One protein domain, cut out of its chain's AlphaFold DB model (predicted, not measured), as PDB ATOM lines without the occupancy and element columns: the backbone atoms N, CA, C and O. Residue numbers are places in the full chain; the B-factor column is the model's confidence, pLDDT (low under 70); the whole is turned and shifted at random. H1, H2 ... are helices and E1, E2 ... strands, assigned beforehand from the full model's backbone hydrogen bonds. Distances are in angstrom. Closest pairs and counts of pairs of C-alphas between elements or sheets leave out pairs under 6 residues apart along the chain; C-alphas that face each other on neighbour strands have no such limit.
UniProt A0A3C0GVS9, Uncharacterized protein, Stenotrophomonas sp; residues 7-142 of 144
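Overview. This is residues 7 to 142 of the 144 residues of an uncharacterized protein of Stenotrophomonas sp (UniProt A0A3C0GVS9). Two antiparallel sheets, E1 E2 E3 and E4 E5 E6 E7, lie partly face to face as a sandwich, their strands crossed at 53 degrees; H1 covers the E4 edge of the larger sheet, and short H2 packs on H1. Residues 37 to 42, between E2 and E3, stick out at one end. The printed part has 136 residues with seven named strands and two named helices, in the order E1 E2 E3 H1 E4 E5 E6 E7 H2, mixed in class. It is compact, with a radius of gyration of the C-alphas of 15.9 A and spans of 50 by 34 by 31 A.

Along the chain. E1, residues 7 to 15, begins at C-alpha 7 (330.324, 493.438, 391.747). E2 is residues 23 to 34, 33.5 A long, and E3 residues 46 to 59, 31.3 A. H1, residues 60 to 76, spans 24.3 A. E4 is residues 80 to 83, E5 92 to 99, E6 111 to 119, 26.0 A, and E7 123 to 131. H2, residues 137 to 141, ends at C-alpha 141 (343.504, 483.890, 384.245).

Arrangement. E1 E2 E3 is a meander, each strand the antiparallel neighbour of the one before, and twisted; N 9 and O 31 are 2.9 A apart, N 26 and O 56 2.9 A. E3 bends by 77 degrees at residue 49. H1 is on the sheet E4 E5 E6 E7, two layers, over E4 at a height of 9.0 A, along the strands. That second meander has N 82 and O 96 at 2.8 A, N 95 and O 116 at 2.8 A, N 115 and O 127 at 2.9 A. H1, with residues 67 to 71 alone, touches H2; their closest C-alphas, Arg 67 and Val 140, are 5.0 A apart. In H1 and H2 every O i to N i+4 pair is within hydrogen-bond range.

Size, cuts and confidence. The C-alphas farthest apart, Asp 40 and Gln 88, are 52.3 A apart. The printed part has no cut. The links E2 to E3 and E5 to E6 are long. Residues 34 to 47, 88 to 90, 108 and 135 to 142 have pLDDT under 70.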
ATOM      1  N   THR A   7     329.027 493.945 392.205       72.88
ATOM      2  CA  THR A   7     330.324 493.438 391.747       72.88
ATOM      3  C   THR A   7     330.916 494.476 390.814       72.88
ATOM      4  O   THR A   7     330.345 494.741 389.753       72.88
ATOM      5  N   GLU A   8     332.032 495.087 391.197       78.00
ATOM      6  CA  GLU A   8     332.778 495.968 390.306       78.00
ATOM      7  C   GLU A   8     333.641 495.152 389.349       78.00
ATOM      8  O   GLU A   8     334.251 494.148 389.724       78.00
ATOM      9  N   TRP A   9     333.690 495.576 388.092       79.38
ATOM     10  CA  TRP A   9     334.406 494.856 387.052       79.38
ATOM     11  C   TRP A   9     335.172 495.803 386.131       79.38
ATOM     12  O   TRP A   9     334.786 496.946 385.879       79.38
ATOM     13  N   PHE A  10     336.280 495.282 385.610       83.19
ATOM     14  CA  PHE A  10     337.127 495.900 384.599       83.19
ATOM     15  C   PHE A  10     337.325 494.890 383.470       83.19
ATOM     16  O   PHE A  10     337.791 493.777 383.721       83.19
ATOM     17  N   ARG A  11     336.968 495.260 382.239       85.25
ATOM     18  CA  ARG A  11     337.039 494.368 381.076       85.25
ATOM     19  C   ARG A  11     337.863 494.977 379.950       85.25
ATOM     20  O   ARG A  11     337.722 496.156 379.620       85.25
ATOM     21  N   LEU A  12     338.688 494.129 379.340       86.44
ATOM     22  CA  LEU A  12     339.462 494.419 378.140       86.44
ATOM     23  C   LEU A  12     339.020 493.476 377.021       86.44
ATOM     24  O   LEU A  12     339.542 492.373 376.890       86.44
ATOM     25  N   SER A  13     338.093 493.930 376.182       86.81
ATOM     26  CA  SER A  13     337.597 493.130 375.057       86.81
ATOM     27  C   SER A  13     338.427 493.431 373.803       86.81
ATOM     28  O   SER A  13     338.448 494.592 373.382       86.81
ATOM     29  N   PRO A  14     339.121 492.455 373.188       87.44
ATOM     30  CA  PRO A  14     339.892 492.706 371.974       87.44
ATOM     31  C   PRO A  14     338.970 493.150 370.833       87.44
ATOM     32  O   PRO A  14     337.856 492.649 370.679       87.44
ATOM     33  N   LEU A  15     339.440 494.099 370.031       87.50
ATOM     34  CA  LEU A  15     338.742 494.626 368.866       87.50
ATOM     35  C   LEU A  15     339.517 494.300 367.594       87.50
ATOM     36  O   LEU A  15     340.749 494.347 367.569       87.50
ATOM     37  N   GLU A  16     338.784 494.049 366.513       85.69
ATOM     38  CA  GLU A  16     339.369 494.009 365.177       85.69
ATOM     39  C   GLU A  16     339.707 495.427 364.697       85.69
ATOM     40  O   GLU A  16     338.938 496.377 364.883       85.69
ATOM     41  N   GLY A  17     340.868 495.578 364.065       79.38
ATOM     42  CA  GLY A  17     341.294 496.838 363.471       79.38
ATOM     43  C   GLY A  17     342.806 496.951 363.322       79.38
ATOM     44  O   GLY A  17     343.567 496.152 363.865       79.38
ATOM     45  N   ALA A  18     343.235 497.970 362.580       75.06
ATOM     46  CA  ALA A  18     344.644 498.308 362.468       75.06
ATOM     47  C   ALA A  18     345.158 498.842 363.815       75.06
ATOM     48  O   ALA A  18     344.629 499.816 364.349       75.06
ATOM     49  N   ALA A  19     346.196 498.201 364.341       74.75
ATOM     50  CA  ALA A  19     346.961 498.652 365.492       74.75
ATOM     51  C   ALA A  19     348.445 498.737 365.095       74.75
ATOM     52  O   ALA A  19     348.862 498.054 364.154       74.75
ATOM     53  N   PRO A  20     349.261 499.542 365.795       74.00
ATOM     54  CA  PRO A  20     350.706 499.511 365.608       74.00
ATOM     55  C   PRO A  20     351.284 498.098 365.856       74.00
ATOM     56  O   PRO A  20     350.692 497.313 366.602       74.00
ATOM     57  N   PRO A  21     352.455 497.750 365.292       78.56
ATOM     58  CA  PRO A  21     353.093 496.449 365.517       78.56
ATOM     59  C   PRO A  21     353.238 496.122 367.011       78.56
ATOM     60  O   PRO A  21     353.625 496.991 367.788       78.56
ATOM     61  N   HIS A  22     352.946 494.879 367.414       83.00
ATOM     62  CA  HIS A  22     352.942 494.412 368.819       83.00
ATOM     63  C   HIS A  22     351.873 495.040 369.733       83.00
ATOM     64  O   HIS A  22     351.979 494.965 370.962       83.00
ATOM     65  N   HIS A  23     350.847 495.652 369.141       85.12
ATOM     66  CA  HIS A  23     349.690 496.177 369.853       85.12
ATOM     67  C   HIS A  23     348.410 495.529 369.343       85.12
ATOM     68  O   HIS A  23     348.320 495.090 368.195       85.12
ATOM     69  N   ARG A  24     347.391 495.537 370.196       89.19
ATOM     70  CA  ARG A  24     346.013 495.213 369.828       89.19
ATOM     71  C   ARG A  24     345.097 496.314 370.329       89.19
ATOM     72  O   ARG A  24     345.375 496.950 371.347       89.19
ATOM     73  N   LEU A  25     344.015 496.557 369.600       89.94
ATOM     74  CA  LEU A  25     342.971 497.460 370.063       89.94
ATOM     75  C   LEU A  25     342.086 496.721 371.057       89.94
ATOM     76  O   LEU A  25     341.681 495.587 370.812       89.94
ATOM     77  N   TYR A  26     341.757 497.389 372.153       89.81
ATOM     78  CA  TYR A  26     340.812 496.896 373.140       89.81
ATOM     79  C   TYR A  26     339.697 497.909 373.343       89.81
ATOM     80  O   TYR A  26     339.928 499.120 373.366       89.81
ATOM     81  N   ARG A  27     338.481 497.399 373.525       88.94
ATOM     82  CA  ARG A  27     337.430 498.129 374.220       88.94
ATOM     83  C   ARG A  27     337.709 498.000 375.710       88.94
ATOM     84  O   ARG A  27     337.829 496.884 376.218       88.94
ATOM     85  N   VAL A  28     337.805 499.141 376.380       88.12
ATOM     86  CA  VAL A  28     338.017 499.207 377.827       88.12
ATOM     87  C   VAL A  28     336.714 499.599 378.486       88.12
ATOM     88  O   VAL A  28     336.115 500.624 378.148       88.12
ATOM     89  N   GLU A  29     336.287 498.769 379.424       87.56
ATOM     90  CA  GLU A  29     335.007 498.924 380.085       87.56
ATOM     91  C   GLU A  29     335.184 498.794 381.587       87.56
ATOM     92  O   GLU A  29     335.896 497.910 382.074       87.56
ATOM     93  N   VAL A  30     334.511 499.676 382.312       85.38
ATOM     94  CA  VAL A  30     334.493 499.667 383.767       85.38
ATOM     95  C   VAL A  30     333.054 499.803 384.230       85.38
ATOM     96  O   VAL A  30     332.312 500.637 383.703       85.38
ATOM     97  N   GLY A  31     332.643 499.001 385.203       82.44
ATOM     98  CA  GLY A  31     331.266 499.038 385.663       82.44
ATOM     99  C   GLY A  31     331.035 498.368 386.999       82.44
ATOM    100  O   GLY A  31     331.952 497.847 387.632       82.44
ATOM    101  N   THR A  32     329.779 498.428 387.422       77.81
ATOM    102  CA  THR A  32     329.280 497.808 388.643       77.81
ATOM    103  C   THR A  32     327.967 497.109 388.334       77.81
ATOM    104  O   THR A  32     327.020 497.748 387.857       77.81
ATOM    105  N   ASP A  33     327.889 495.825 388.645       73.19
ATOM    106  CA  ASP A  33     326.636 495.082 388.589       73.19
ATOM    107  C   ASP A  33     325.924 495.187 389.931       73.19
ATOM    108  O   ASP A  33     326.562 495.072 390.973       73.19
ATOM    109  N   GLY A  34     324.613 495.415 389.914       63.94
ATOM    110  CA  GLY A  34     323.784 495.387 391.115       63.94
ATOM    111  C   GLY A  34     323.153 494.015 391.301       63.94
ATOM    112  O   GLY A  34     322.767 493.364 390.329       63.94
ATOM    113  N   TRP A  35     323.021 493.589 392.554       56.75
ATOM    114  CA  TRP A  35     322.161 492.469 392.918       56.75
ATOM    115  C   TRP A  35     320.877 493.035 393.516       56.75
ATOM    116  O   TRP A  35     320.903 493.545 394.638       56.75
ATOM    117  N   ASP A  36     319.772 492.961 392.774       52.22
ATOM    118  CA  ASP A  36     318.461 493.233 393.354       52.22
ATOM    119  C   ASP A  36     318.008 492.005 394.153       52.22
ATOM    120  O   ASP A  36     318.182 490.866 393.713       52.22
ATOM    121  N   ARG A  37     317.524 492.223 395.376       49.22
ATOM    122  CA  ARG A  37     317.153 491.135 396.299       49.22
ATOM    123  C   ARG A  37     315.655 490.820 396.238       49.22
ATOM    124  O   ARG A  37     315.248 489.818 396.821       49.22
ATOM    125  N   ASP A  38     314.872 491.643 395.543       55.66
ATOM    126  CA  ASP A  38     313.410 491.553 395.540       55.66
ATOM    127  C   ASP A  38     312.828 490.640 394.443       55.66
ATOM    128  O   ASP A  38     311.639 490.333 394.501       55.66
ATOM    129  N   ASP A  39     313.641 490.109 393.521       46.66
ATOM    130  CA  ASP A  39     313.201 489.075 392.574       46.66
ATOM    131  C   ASP A  39     313.639 487.674 393.043       46.66
ATOM    132  O   ASP A  39     314.776 487.236 392.857       46.66
ATOM    133  N   ASP A  40     312.689 486.953 393.644       46.88
ATOM    134  CA  ASP A  40     312.775 485.535 394.042       46.88
ATOM    135  C   ASP A  40     312.793 484.570 392.836       46.88
ATOM    136  O   ASP A  40     312.729 483.354 392.989       46.88
ATOM    137  N   ASP A  41     312.918 485.084 391.609       46.41
ATOM    138  CA  ASP A  41     313.025 484.255 390.418       46.41
ATOM    139  C   ASP A  41     313.991 484.890 389.404       46.41
ATOM    140  O   ASP A  41     313.744 485.942 388.821       46.41
ATOM    141  N   SER A  42     315.119 484.214 389.182       46.31
ATOM    142  CA  SER A  42     316.244 484.557 388.296       46.31
ATOM    143  C   SER A  42     317.295 485.565 388.818       46.31
ATOM    144  O   SER A  42     317.146 486.778 388.805       46.31
ATOM    145  N   ARG A  43     318.471 485.018 389.167       51.09
ATOM    146  CA  ARG A  43     319.743 485.712 389.469       51.09
ATOM    147  C   ARG A  43     320.305 486.500 388.269       51.09
ATOM    148  O   ARG A  43     321.408 486.206 387.803       51.09
ATOM    149  N   ARG A  44     319.574 487.459 387.708       51.66
ATOM    150  CA  ARG A  44     320.103 488.326 386.648       51.66
ATOM    151  C   ARG A  44     320.712 489.572 387.273       51.66
ATOM    152  O   ARG A  44     320.010 490.524 387.582       51.66
ATOM    153  N   SER A  45     322.034 489.568 387.428       56.44
ATOM    154  CA  SER A  45     322.794 490.791 387.684       56.44
ATOM    155  C   SER A  45     322.619 491.721 386.483       56.44
ATOM    156  O   SER A  45     323.006 491.371 385.366       56.44
ATOM    157  N   ALA A  46     321.995 492.878 386.687       58.00
ATOM    158  CA  ALA A  46     321.949 493.927 385.679       58.00
ATOM    159  C   ALA A  46     323.064 494.945 385.975       58.00
ATOM    160  O   ALA A  46     323.254 495.314 387.141       58.00
ATOM    161  N   PRO A  47     323.807 495.416 384.957       57.91
ATOM    162  CA  PRO A  47     324.783 496.476 385.158       57.91
ATOM    163  C   PRO A  47     324.057 497.748 385.601       57.91
ATOM    164  O   PRO A  47     323.237 498.294 384.865       57.91
ATOM    165  N   VAL A  48     324.368 498.218 386.809       70.44
ATOM    166  CA  VAL A  48     323.826 499.470 387.369       70.44
ATOM    167  C   VAL A  48     324.566 500.668 386.784       70.44
ATOM    168  O   VAL A  48     323.980 501.722 386.550       70.44
ATOM    169  N   HIS A  49     325.858 500.499 386.500       75.75
ATOM    170  CA  HIS A  49     326.675 501.518 385.863       75.75
ATOM    171  C   HIS A  49     327.724 500.871 384.959       75.75
ATOM    172  O   HIS A  49     328.404 499.931 385.365       75.75
ATOM    173  N   ARG A  50     327.870 501.389 383.737       82.56
ATOM    174  CA  ARG A  50     328.879 500.962 382.761       82.56
ATOM    175  C   ARG A  50     329.431 502.187 382.052       82.56
ATOM    176  O   ARG A  50     328.666 502.950 381.468       82.56
ATOM    177  N   THR A  51     330.750 502.332 382.069       84.44
ATOM    178  CA  THR A  51     331.468 503.323 381.269       84.44
ATOM    179  C   THR A  51     332.367 502.621 380.255       84.44
ATOM    180  O   THR A  51     333.160 501.751 380.612       84.44
ATOM    181  N   GLU A  52     332.246 503.014 378.985       86.69
ATOM    182  CA  GLU A  52     333.125 502.594 377.892       86.69
ATOM    183  C   GLU A  52     334.065 503.752 377.529       86.69
ATOM    184  O   GLU A  52     333.617 504.858 377.236       86.69
ATOM    185  N   LEU A  53     335.373 503.491 377.544       76.75
ATOM    186  CA  LEU A  53     336.425 504.492 377.298       76.75
ATOM    187  C   LEU A  53     336.819 504.640 375.821       76.75
ATOM    188  O   LEU A  53     337.691 505.440 375.477       76.75
ATOM    189  N   GLY A  54     336.177 503.868 374.944       76.94
ATOM    190  CA  GLY A  54     336.486 503.795 373.522       76.94
ATOM    191  C   GLY A  54     337.572 502.768 373.191       76.94
ATOM    192  O   GLY A  54     337.780 501.792 373.915       76.94
ATOM    193  N   ARG A  55     338.230 502.964 372.042       86.88
ATOM    194  CA  ARG A  55     339.266 502.064 371.512       86.88
ATOM    195  C   ARG A  55     340.632 502.474 372.054       86.88
ATOM    196  O   ARG A  55     341.088 503.575 371.756       86.88
ATOM    197  N   VAL A  56     341.277 501.582 372.800       88.06
ATOM    198  CA  VAL A  56     342.587 501.823 373.416       88.06
ATOM    199  C   VAL A  56     343.612 500.840 372.843       88.06
ATOM    200  O   VAL A  56     343.393 499.628 372.925       88.06
ATOM    201  N   PRO A  57     344.725 501.313 372.257       89.00
ATOM    202  CA  PRO A  57     345.822 500.443 371.857       89.00
ATOM    203  C   PRO A  57     346.589 499.970 373.096       89.00
ATOM    204  O   PRO A  57     347.070 500.783 373.885       89.00
ATOM    205  N   ILE A  58     346.732 498.655 373.258       89.00
ATOM    206  CA  ILE A  58     347.466 498.040 374.371       89.00
ATOM    207  C   ILE A  58     348.611 497.196 373.818       89.00
ATOM    208  O   ILE A  58     348.428 496.438 372.862       89.00
ATOM    209  N   ARG A  59     349.796 497.329 374.426       86.94
ATOM    210  CA  ARG A  59     350.966 496.488 374.128       86.94
ATOM    211  C   ARG A  59     350.753 495.077 374.664       86.94
ATOM    212  O   ARG A  59     350.459 494.918 375.849       86.94
ATOM    213  N   ASP A  60     351.024 494.059 373.849       86.00
ATOM    214  CA  ASP A  60     350.936 492.656 374.288       86.00
ATOM    215  C   ASP A  60     351.844 492.395 375.510       86.00
ATOM    216  O   ASP A  60     351.455 491.716 376.463       86.00
ATOM    217  N   SER A  61     353.033 493.009 375.533       89.75
ATOM    218  CA  SER A  61     353.966 492.925 376.662       89.75
ATOM    219  C   SER A  61     353.462 493.626 377.925       89.75
ATOM    220  O   SER A  61     353.709 493.134 379.024       89.75
ATOM    221  N   ALA A  62     352.731 494.737 377.796       90.69
ATOM    222  CA  ALA A  62     352.157 495.439 378.941       90.69
ATOM    223  C   ALA A  62     350.997 494.646 379.556       90.69
ATOM    224  O   ALA A  62     350.890 494.559 380.776       90.69
ATOM    225  N   LEU A  63     350.176 493.991 378.727       89.06
ATOM    226  CA  LEU A  63     349.130 493.093 379.218       89.06
ATOM    227  C   LEU A  63     349.723 491.863 379.927       89.06
ATOM    228  O   LEU A  63     349.227 491.456 380.978       89.06
ATOM    229  N   ALA A  64     350.808 491.294 379.392       89.25
ATOM    230  CA  ALA A  64     351.538 490.213 380.055       89.25
ATOM    231  C   ALA A  64     352.148 490.666 381.395       89.25
ATOM    232  O   ALA A  64     352.027 489.956 382.394       89.25
ATOM    233  N   ALA A  65     352.740 491.864 381.439       92.00
ATOM    234  CA  ALA A  65     353.277 492.451 382.666       92.00
ATOM    235  C   ALA A  65     352.180 492.699 383.712       92.00
ATOM    236  O   ALA A  65     352.362 492.344 384.874       92.00
ATOM    237  N   LEU A  66     351.018 493.223 383.303       91.94
ATOM    238  CA  LEU A  66     349.866 493.407 384.187       91.94
ATOM    239  C   LEU A  66     349.439 492.083 384.833       91.94
ATOM    240  O   LEU A  66     349.259 492.029 386.047       91.94
ATOM    241  N   ARG A  67     349.325 491.007 384.044       89.56
ATOM    242  CA  ARG A  67     348.990 489.669 384.565       89.56
ATOM    243  C   ARG A  67     350.035 489.165 385.560       89.56
ATOM    244  O   ARG A  67     349.666 488.666 386.618       89.56
ATOM    245  N   GLY A  68     351.321 489.343 385.253       91.38
ATOM    246  CA  GLY A  68     352.415 488.983 386.156       91.38
ATOM    247  C   GLY A  68     352.376 489.758 387.476       91.38
ATOM    248  O   GLY A  68     352.504 489.162 388.544       91.38
ATOM    249  N   HIS A  69     352.131 491.070 387.423       93.56
ATOM    250  CA  HIS A  69     351.995 491.905 388.616       93.56
ATOM    251  C   HIS A  69     350.774 491.528 389.458       93.56
ATOM    252  O   HIS A  69     350.878 491.461 390.679       93.56
ATOM    253  N   LEU A  70     349.637 491.235 388.825       90.06
ATOM    254  CA  LEU A  70     348.431 490.792 389.525       90.06
ATOM    255  C   LEU A  70     348.632 489.435 390.212       90.06
ATOM    256  O   LEU A  70     348.227 489.282 391.363       90.06
ATOM    257  N   ALA A  71     349.290 488.479 389.549       88.94
ATOM    258  CA  ALA A  71     349.631 487.189 390.149       88.94
ATOM    259  C   ALA A  71     350.561 487.365 391.362       88.94
ATOM    260  O   ALA A  71     350.280 486.855 392.444       88.94
ATOM    261  N   LEU A  72     351.617 488.174 391.219       90.25
ATOM    262  CA  LEU A  72     352.539 488.464 392.317       90.25
ATOM    263  C   LEU A  72     351.849 489.198 393.478       90.25
ATOM    264  O   LEU A  72     352.148 488.943 394.646       90.25
ATOM    265  N   TRP A  73     350.916 490.101 393.173       90.50
ATOM    266  CA  TRP A  73     350.132 490.804 394.185       90.50
ATOM    267  C   TRP A  73     349.220 489.851 394.969       90.50
ATOM    268  O   TRP A  73     349.122 490.005 396.184       90.50
ATOM    269  N   GLN A  74     348.621 488.837 394.336       86.38
ATOM    270  CA  GLN A  74     347.823 487.828 395.051       86.38
ATOM    271  C   GLN A  74     348.647 487.028 396.072       86.38
ATOM    272  O   GLN A  74     348.104 486.586 397.082       86.38
ATOM    273  N   GLU A  75     349.948 486.857 395.829       87.56
ATOM    274  CA  GLU A  75     350.854 486.148 396.739       87.56
ATOM    275  C   GLU A  75     351.432 487.055 397.834       87.56
ATOM    276  O   GLU A  75     351.599 486.627 398.976       87.56
ATOM    277  N   ARG A  76     351.794 488.296 397.483       89.19
ATOM    278  CA  ARG A  76     352.651 489.157 398.322       89.19
ATOM    279  C   ARG A  76     352.019 490.475 398.742       89.19
ATOM    280  O   ARG A  76     352.658 491.233 399.469       89.19
ATOM    281  N   PHE A  77     350.828 490.793 398.241       86.69
ATOM    282  CA  PHE A  77     350.122 492.056 398.481       86.69
ATOM    283  C   PHE A  77     350.973 493.308 398.203       86.69
ATOM    284  O   PHE A  77     350.752 494.371 398.780       86.69
ATOM    285  N   THR A  78     351.970 493.194 397.320       89.00
ATOM    286  CA  THR A  78     352.907 494.284 397.025       89.00
ATOM    287  C   THR A  78     352.276 495.266 396.037       89.00
ATOM    288  O   THR A  78     351.891 494.837 394.948       89.00
ATOM    289  N   PRO A  79     352.164 496.564 396.376       91.62
ATOM    290  CA  PRO A  79     351.588 497.553 395.476       91.62
ATOM    291  C   PRO A  79     352.333 497.649 394.145       91.62
ATOM    292  O   PRO A  79     353.558 497.530 394.107       91.62
ATOM    293  N   PHE A  80     351.606 497.924 393.064       94.25
ATOM    294  CA  PHE A  80     352.199 498.125 391.744       94.25
ATOM    295  C   PHE A  80     351.421 499.133 390.895       94.25
ATOM    296  O   PHE A  80     350.250 499.436 391.143       94.25
ATOM    297  N   GLU A  81     352.088 499.609 389.847       95.31
ATOM    298  CA  GLU A  81     351.519 500.403 388.763       95.31
ATOM    299  C   GLU A  81     351.938 499.789 387.421       95.31
ATOM    300  O   GLU A  81     353.065 499.320 387.261       95.31
ATOM    301  N   CYS A  82     351.022 499.765 386.456       94.19
ATOM    302  CA  CYS A  82     351.260 499.264 385.112       94.19
ATOM    303  C   CYS A  82     350.597 500.186 384.084       94.19
ATOM    304  O   CYS A  82     349.385 500.406 384.128       94.19
ATOM    305  N   VAL A  83     351.385 500.715 383.149       93.38
ATOM    306  CA  VAL A  83     350.887 501.492 382.007       93.38
ATOM    307  C   VAL A  83     350.669 500.539 380.831       93.38
ATOM    308  O   VAL A  83     351.584 499.817 380.444       93.38
ATOM    309  N   LEU A  84     349.454 500.522 380.279       91.00
ATOM    310  CA  LEU A  84     349.026 499.566 379.246       91.00
ATOM    311  C   LEU A  84     349.177 500.100 377.816       91.00
ATOM    312  O   LEU A  84     349.355 499.329 376.871       91.00
ATOM    313  N   THR A  85     349.109 501.417 377.652       89.69
ATOM    314  CA  THR A  85     349.214 502.111 376.362       89.69
ATOM    315  C   THR A  85     350.665 502.286 375.903       89.69
ATOM    316  O   THR A  85     351.572 502.331 376.737       89.69
ATOM    317  N   PRO A  86     350.912 502.439 374.589       80.56
ATOM    318  CA  PRO A  86     352.223 502.830 374.078       80.56
ATOM    319  C   PRO A  86     352.688 504.177 374.636       80.56
ATOM    320  O   PRO A  86     351.893 505.089 374.835       80.56
ATOM    321  N   GLU A  87     354.002 504.324 374.807       70.06
ATOM    322  CA  GLU A  87     354.621 505.598 375.205       70.06
ATOM    323  C   GLU A  87     354.585 506.650 374.084       70.06
ATOM    324  O   GLU A  87     354.688 507.840 374.357       70.06
ATOM    325  N   GLN A  88     354.466 506.218 372.823       59.72
ATOM    326  CA  GLN A  88     354.836 507.049 371.675       59.72
ATOM    327  C   GLN A  88     353.767 508.044 371.211       59.72
ATOM    328  O   GLN A  88     354.135 509.038 370.596       59.72
ATOM    329  N   ASP A  89     352.487 507.832 371.525       60.28
ATOM    330  CA  ASP A  89     351.424 508.673 370.955       60.28
ATOM    331  C   ASP A  89     350.906 509.767 371.890       60.28
ATOM    332  O   ASP A  89     350.215 510.660 371.411       60.28
ATOM    333  N   GLY A  90     351.220 509.731 373.196       63.38
ATOM    334  CA  GLY A  90     350.915 510.775 374.200       63.38
ATOM    335  C   GLY A  90     349.435 511.167 374.380       63.38
ATOM    336  O   GLY A  90     349.079 511.824 375.352       63.38
ATOM    337  N   ASN A  91     348.567 510.753 373.461       81.25
ATOM    338  CA  ASN A  91     347.197 511.208 373.307       81.25
ATOM    339  C   ASN A  91     346.215 510.307 374.052       81.25
ATOM    340  O   ASN A  91     345.062 510.680 374.228       81.25
ATOM    341  N   GLN A  92     346.656 509.123 374.477       86.69
ATOM    342  CA  GLN A  92     345.910 508.215 375.335       86.69
ATOM    343  C   GLN A  92     346.875 507.539 376.304       86.69
ATOM    344  O   GLN A  92     347.915 507.025 375.888       86.69
ATOM    345  N   ARG A  93     346.520 507.500 377.587       90.31
ATOM    346  CA  ARG A  93     347.246 506.733 378.597       90.31
ATOM    347  C   ARG A  93     346.271 505.948 379.448       90.31
ATOM    348  O   ARG A  93     345.405 506.539 380.081       90.31
ATOM    349  N   LEU A  94     346.433 504.629 379.483       91.81
ATOM    350  CA  LEU A  94     345.687 503.750 380.380       91.81
ATOM    351  C   LEU A  94     346.648 503.182 381.416       91.81
ATOM    352  O   LEU A  94     347.608 502.497 381.065       91.81
ATOM    353  N   THR A  95     346.386 503.471 382.682       93.38
ATOM    354  CA  THR A  95     347.199 503.027 383.814       93.38
ATOM    355  C   THR A  95     346.337 502.217 384.769       93.38
ATOM    356  O   THR A  95     345.239 502.641 385.126       93.38
ATOM    357  N   VAL A  96     346.845 501.064 385.192       92.94
ATOM    358  CA  VAL A  96     346.246 500.217 386.225       92.94
ATOM    359  C   VAL A  96     347.162 500.204 387.438       92.94
ATOM    360  O   VAL A  96     348.374 500.028 387.312       92.94
ATOM    361  N   ARG A  97     346.586 500.385 388.622       94.56
ATOM    362  CA  ARG A  97     347.297 500.383 389.900       94.56
ATOM    363  C   ARG A  97     346.590 499.471 390.881       94.56
ATOM    364  O   ARG A  97     345.364 499.436 390.906       94.56
ATOM    365  N   VAL A  98     347.361 498.798 391.725       92.56
ATOM    366  CA  VAL A  98     346.831 498.090 392.893       92.56
ATOM    367  C   VAL A  98     347.661 498.469 394.103       92.56
ATOM    368  O   VAL A  98     348.885 498.375 394.065       92.56
ATOM    369  N   GLY A  99     347.014 498.925 395.172       90.62
ATOM    370  CA  GLY A  99     347.706 499.353 396.385       90.62
ATOM    371  C   GLY A  99     346.874 500.307 397.239       90.62
ATOM    372  O   GLY A  99     345.672 500.422 397.017       90.62
ATOM    373  N   PRO A 100     347.486 500.987 398.221       87.25
ATOM    374  CA  PRO A 100     346.798 502.025 398.979       87.25
ATOM    375  C   PRO A 100     346.453 503.214 398.073       87.25
ATOM    376  O   PRO A 100     347.258 503.620 397.228       87.25
ATOM    377  N   ASP A 101     345.279 503.803 398.287       84.88
ATOM    378  CA  ASP A 101     344.842 505.006 397.585       84.88
ATOM    379  C   ASP A 101     344.348 506.056 398.591       84.88
ATOM    380  O   ASP A 101     343.305 505.855 399.213       84.88
ATOM    381  N   PRO A 102     345.058 507.189 398.767       79.75
ATOM    382  CA  PRO A 102     344.653 508.216 399.724       79.75
ATOM    383  C   PRO A 102     343.333 508.903 399.348       79.75
ATOM    384  O   PRO A 102     342.728 509.551 400.198       79.75
ATOM    385  N   GLY A 103     342.883 508.778 398.093       80.25
ATOM    386  CA  GLY A 103     341.599 509.308 397.632       80.25
ATOM    387  C   GLY A 103     340.394 508.446 398.015       80.25
ATOM    388  O   GLY A 103     339.261 508.858 397.771       80.25
ATOM    389  N   VAL A 104     340.611 507.268 398.605       79.69
ATOM    390  CA  VAL A 104     339.552 506.314 398.945       79.69
ATOM    391  C   VAL A 104     339.561 506.049 400.447       79.69
ATOM    392  O   VAL A 104     340.562 505.633 401.025       79.69
ATOM    393  N   ILE A 105     338.417 506.250 401.101       79.00
ATOM    394  CA  ILE A 105     338.245 505.860 402.504       79.00
ATOM    395  C   ILE A 105     337.950 504.359 402.540       79.00
ATOM    396  O   ILE A 105     336.862 503.922 402.171       79.00
ATOM    397  N   HIS A 106     338.916 503.563 402.994       75.44
ATOM    398  CA  HIS A 106     338.781 502.115 403.135       75.44
ATOM    399  C   HIS A 106     339.501 501.604 404.392       75.44
ATOM    400  O   HIS A 106     340.283 502.315 405.025       75.44
ATOM    401  N   SER A 107     339.235 500.352 404.780       75.12
ATOM    402  CA  SER A 107     340.006 499.680 405.834       75.12
ATOM    403  C   SER A 107     341.484 499.627 405.443       75.12
ATOM    404  O   SER A 107     341.784 499.264 404.308       75.12
ATOM    405  N   ARG A 108     342.395 499.939 406.377       69.06
ATOM    406  CA  ARG A 108     343.849 500.038 406.121       69.06
ATOM    407  C   ARG A 108     344.452 498.813 405.431       69.06
ATOM    408  O   ARG A 108     345.394 498.963 404.666       69.06
ATOM    409  N   ASP A 109     343.876 497.640 405.670       73.81
ATOM    410  CA  ASP A 109     344.403 496.362 405.188       73.81
ATOM    411  C   ASP A 109     343.855 495.950 403.812       73.81
ATOM    412  O   ASP A 109     344.218 494.899 403.288       73.81
ATOM    413  N   LYS A 110     342.959 496.749 403.218       81.31
ATOM    414  CA  LYS A 110     342.429 496.492 401.874       81.31
ATOM    415  C   LYS A 110     343.210 497.273 400.827       81.31
ATOM    416  O   LYS A 110     343.587 498.418 401.058       81.31
ATOM    417  N   ALA A 111     343.416 496.666 399.664       86.88
ATOM    418  CA  ALA A 111     343.984 497.358 398.518       86.88
ATOM    419  C   ALA A 111     342.880 498.005 397.678       86.88
ATOM    420  O   ALA A 111     341.720 497.587 397.706       86.88
ATOM    421  N   VAL A 112     343.269 498.996 396.890       89.94
ATOM    422  CA  VAL A 112     342.430 499.641 395.889       89.94
ATOM    423  C   VAL A 112     342.970 499.290 394.510       89.94
ATOM    424  O   VAL A 112     344.147 499.518 394.228       89.94
ATOM    425  N   PHE A 113     342.113 498.737 393.654       89.94
ATOM    426  CA  PHE A 113     342.344 498.623 392.221       89.94
ATOM    427  C   PHE A 113     341.896 499.921 391.560       89.94
ATOM    428  O   PHE A 113     340.727 500.302 391.642       89.94
ATOM    429  N   CYS A 114     342.822 500.616 390.917       92.25
ATOM    430  CA  CYS A 114     342.571 501.900 390.289       92.25
ATOM    431  C   CYS A 114     342.880 501.836 388.795       92.25
ATOM    432  O   CYS A 114     343.941 501.364 388.386       92.25
ATOM    433  N   VAL A 115     341.945 502.344 387.994       91.12
ATOM    434  CA  VAL A 115     342.096 502.532 386.551       91.12
ATOM    435  C   VAL A 115     342.085 504.024 386.287       91.12
ATOM    436  O   VAL A 115     341.120 504.704 386.635       91.12
ATOM    437  N   VAL A 116     343.147 504.526 385.669       91.94
ATOM    438  CA  VAL A 116     343.251 505.918 385.231       91.94
ATOM    439  C   VAL A 116     343.389 505.924 383.723       91.94
ATOM    440  O   VAL A 116     344.316 505.324 383.175       91.94
ATOM    441  N   TYR A 117     342.464 506.602 383.063       91.25
ATOM    442  CA  TYR A 117     342.504 506.839 381.634       91.25
ATOM    443  C   TYR A 117     342.601 508.332 381.368       91.25
ATOM    444  O   TYR A 117     341.738 509.094 381.798       91.25
ATOM    445  N   THR A 118     343.629 508.744 380.637       90.88
ATOM    446  CA  THR A 118     343.757 510.115 380.150       90.88
ATOM    447  C   THR A 118     343.726 510.124 378.634       90.88
ATOM    448  O   THR A 118     344.363 509.271 378.015       90.88
ATOM    449  N   ALA A 119     343.039 511.092 378.033       87.06
ATOM    450  CA  ALA A 119     343.044 511.299 376.592       87.06
ATOM    451  C   ALA A 119     343.122 512.785 376.213       87.06
ATOM    452  O   ALA A 119     342.427 513.633 376.782       87.06
ATOM    453  N   GLY A 120     343.955 513.099 375.219       83.06
ATOM    454  CA  GLY A 120     344.198 514.462 374.759       83.06
ATOM    455  C   GLY A 120     344.646 515.410 375.872       83.06
ATOM    456  O   GLY A 120     345.366 515.029 376.790       83.06
ATOM    457  N   ILE A 121     344.213 516.668 375.774       75.19
ATOM    458  CA  ILE A 121     344.662 517.770 376.642       75.19
ATOM    459  C   ILE A 121     343.797 518.001 377.891       75.19
ATOM    460  O   ILE A 121     344.055 518.946 378.631       75.19
ATOM    461  N   GLY A 122     342.750 517.204 378.126       76.50
ATOM    462  CA  GLY A 122     341.812 517.527 379.210       76.50
ATOM    463  C   GLY A 122     340.847 516.439 379.658       76.50
ATOM    464  O   GLY A 122     340.048 516.704 380.551       76.50
ATOM    465  N   MET A 123     340.888 515.235 379.080       85.62
ATOM    466  CA  MET A 123     340.089 514.127 379.596       85.62
ATOM    467  C   MET A 123     340.941 513.312 380.562       85.62
ATOM    468  O   MET A 123     341.908 512.685 380.143       85.62
ATOM    469  N   GLU A 124     340.545 513.283 381.829       89.81
ATOM    470  CA  GLU A 124     340.977 512.284 382.802       89.81
ATOM    471  C   GLU A 124     339.730 511.613 383.368       89.81
ATOM    472  O   GLU A 124     338.782 512.276 383.788       89.81
ATOM    473  N   ALA A 125     339.730 510.288 383.365       88.81
ATOM    474  CA  ALA A 125     338.720 509.490 384.020       88.81
ATOM    475  C   ALA A 125     339.407 508.493 384.949       88.81
ATOM    476  O   ALA A 125     340.378 507.828 384.577       88.81
ATOM    477  N   ARG A 126     338.896 508.412 386.177       91.19
ATOM    478  CA  ARG A 126     339.445 507.571 387.231       91.19
ATOM    479  C   ARG A 126     338.350 506.711 387.831       91.19
ATOM    480  O   ARG A 126     337.320 507.222 388.262       91.19
ATOM    481  N   TRP A 127     338.644 505.425 387.948       89.69
ATOM    482  CA  TRP A 127     337.866 504.478 388.731       89.69
ATOM    483  C   TRP A 127     338.733 503.887 389.825       89.69
ATOM    484  O   TRP A 127     339.941 503.707 389.653       89.69
ATOM    485  N   SER A 128     338.142 503.637 390.985       89.94
ATOM    486  CA  SER A 128     338.850 503.115 392.150       89.94
ATOM    487  C   SER A 128     337.914 502.192 392.915       89.94
ATOM    488  O   SER A 128     336.829 502.606 393.316       89.94
ATOM    489  N   PHE A 129     338.337 500.943 393.081       85.69
ATOM    490  CA  PHE A 129     337.552 499.874 393.689       85.69
ATOM    491  C   PHE A 129     338.346 499.251 394.817       85.69
ATOM    492  O   PHE A 129     339.527 498.952 394.653       85.69
ATOM    493  N   VAL A 130     337.708 499.033 395.961       86.94
ATOM    494  CA  VAL A 130     338.338 498.292 397.053       86.94
ATOM    495  C   VAL A 130     338.298 496.811 396.692       86.94
ATOM    496  O   VAL A 130     337.221 496.262 396.494       86.94
ATOM    497  N   VAL A 131     339.458 496.164 396.622       82.31
ATOM    498  CA  VAL A 131     339.579 494.778 396.150       82.31
ATOM    499  C   VAL A 131     340.165 493.861 397.212       82.31
ATOM    500  O   VAL A 131     340.996 494.262 398.034       82.31
ATOM    501  N   ASP A 132     339.750 492.601 397.157       78.25
ATOM    502  CA  ASP A 132     340.423 491.485 397.812       78.25
ATOM    503  C   ASP A 132     341.077 490.560 396.760       78.25
ATOM    504  O   ASP A 132     340.794 490.685 395.562       78.25
ATOM    505  N   PRO A 133     341.978 489.642 397.159       71.50
ATOM    506  CA  PRO A 133     342.665 488.752 396.220       71.50
ATOM    507  C   PRO A 133     341.749 487.913 395.329       71.50
ATOM    508  O   PRO A 133     342.138 487.573 394.211       71.50
ATOM    509  N   SER A 134     340.549 487.564 395.798       71.19
ATOM    510  CA  SER A 134     339.613 486.746 395.028       71.19
ATOM    511  C   SER A 134     338.973 487.523 393.875       71.19
ATOM    512  O   SER A 134     338.739 486.931 392.824       71.19
ATOM    513  N   CYS A 135     338.807 488.846 394.008       69.19
ATOM    514  CA  CYS A 135     338.236 489.719 392.974       69.19
ATOM    515  C   CYS A 135     339.084 489.795 391.694       69.19
ATOM    516  O   CYS A 135     338.552 490.025 390.614       69.19
ATOM    517  N   LEU A 136     340.406 489.630 391.798       68.94
ATOM    518  CA  LEU A 136     341.327 489.830 390.668       68.94
ATOM    519  C   LEU A 136     341.766 488.524 389.997       68.94
ATOM    520  O   LEU A 136     342.577 488.555 389.069       68.94
ATOM    521  N   ARG A 137     341.254 487.373 390.448       65.81
ATOM    522  CA  ARG A 137     341.655 486.058 389.927       65.81
ATOM    523  C   ARG A 137     341.296 485.881 388.452       65.81
ATOM    524  O   ARG A 137     342.148 485.465 387.673       65.81
ATOM    525  N   GLU A 138     340.101 486.293 388.043       64.88
ATOM    526  CA  GLU A 138     339.662 486.174 386.642       64.88
ATOM    527  C   GLU A 138     340.489 487.052 385.684       64.88
ATOM    528  O   GLU A 138     340.780 486.654 384.553       64.88
ATOM    529  N   LEU A 139     340.966 488.205 386.172       65.94
ATOM    530  CA  LEU A 139     341.843 489.110 385.425       65.94
ATOM    531  C   LEU A 139     343.235 488.502 385.170       65.94
ATOM    532  O   LEU A 139     343.839 488.744 384.122       65.94
ATOM    533  N   VAL A 140     343.736 487.700 386.117       60.16
ATOM    534  CA  VAL A 140     345.006 486.960 385.997       60.16
ATOM    535  C   VAL A 140     344.876 485.799 385.017       60.16
ATOM    536  O   VAL A 140     345.756 485.597 384.180       60.16
ATOM    537  N   GLU A 141     343.765 485.068 385.083       58.47
ATOM    538  CA  GLU A 141     343.504 483.890 384.245       58.47
ATOM    539  C   GLU A 141     343.162 484.244 382.788       58.47
ATOM    540  O   GLU A 141     343.113 483.364 381.927       58.47
ATOM    541  N   GLY A 142     342.950 485.529 382.483       50.94
ATOM    542  CA  GLY A 142     342.628 486.003 381.137       50.94
ATOM    543  C   GLY A 142     341.224 485.612 380.672       50.94
ATOM    544  O   GLY A 142     340.975 485.589 379.468       50.94
TER     545      GLY A 142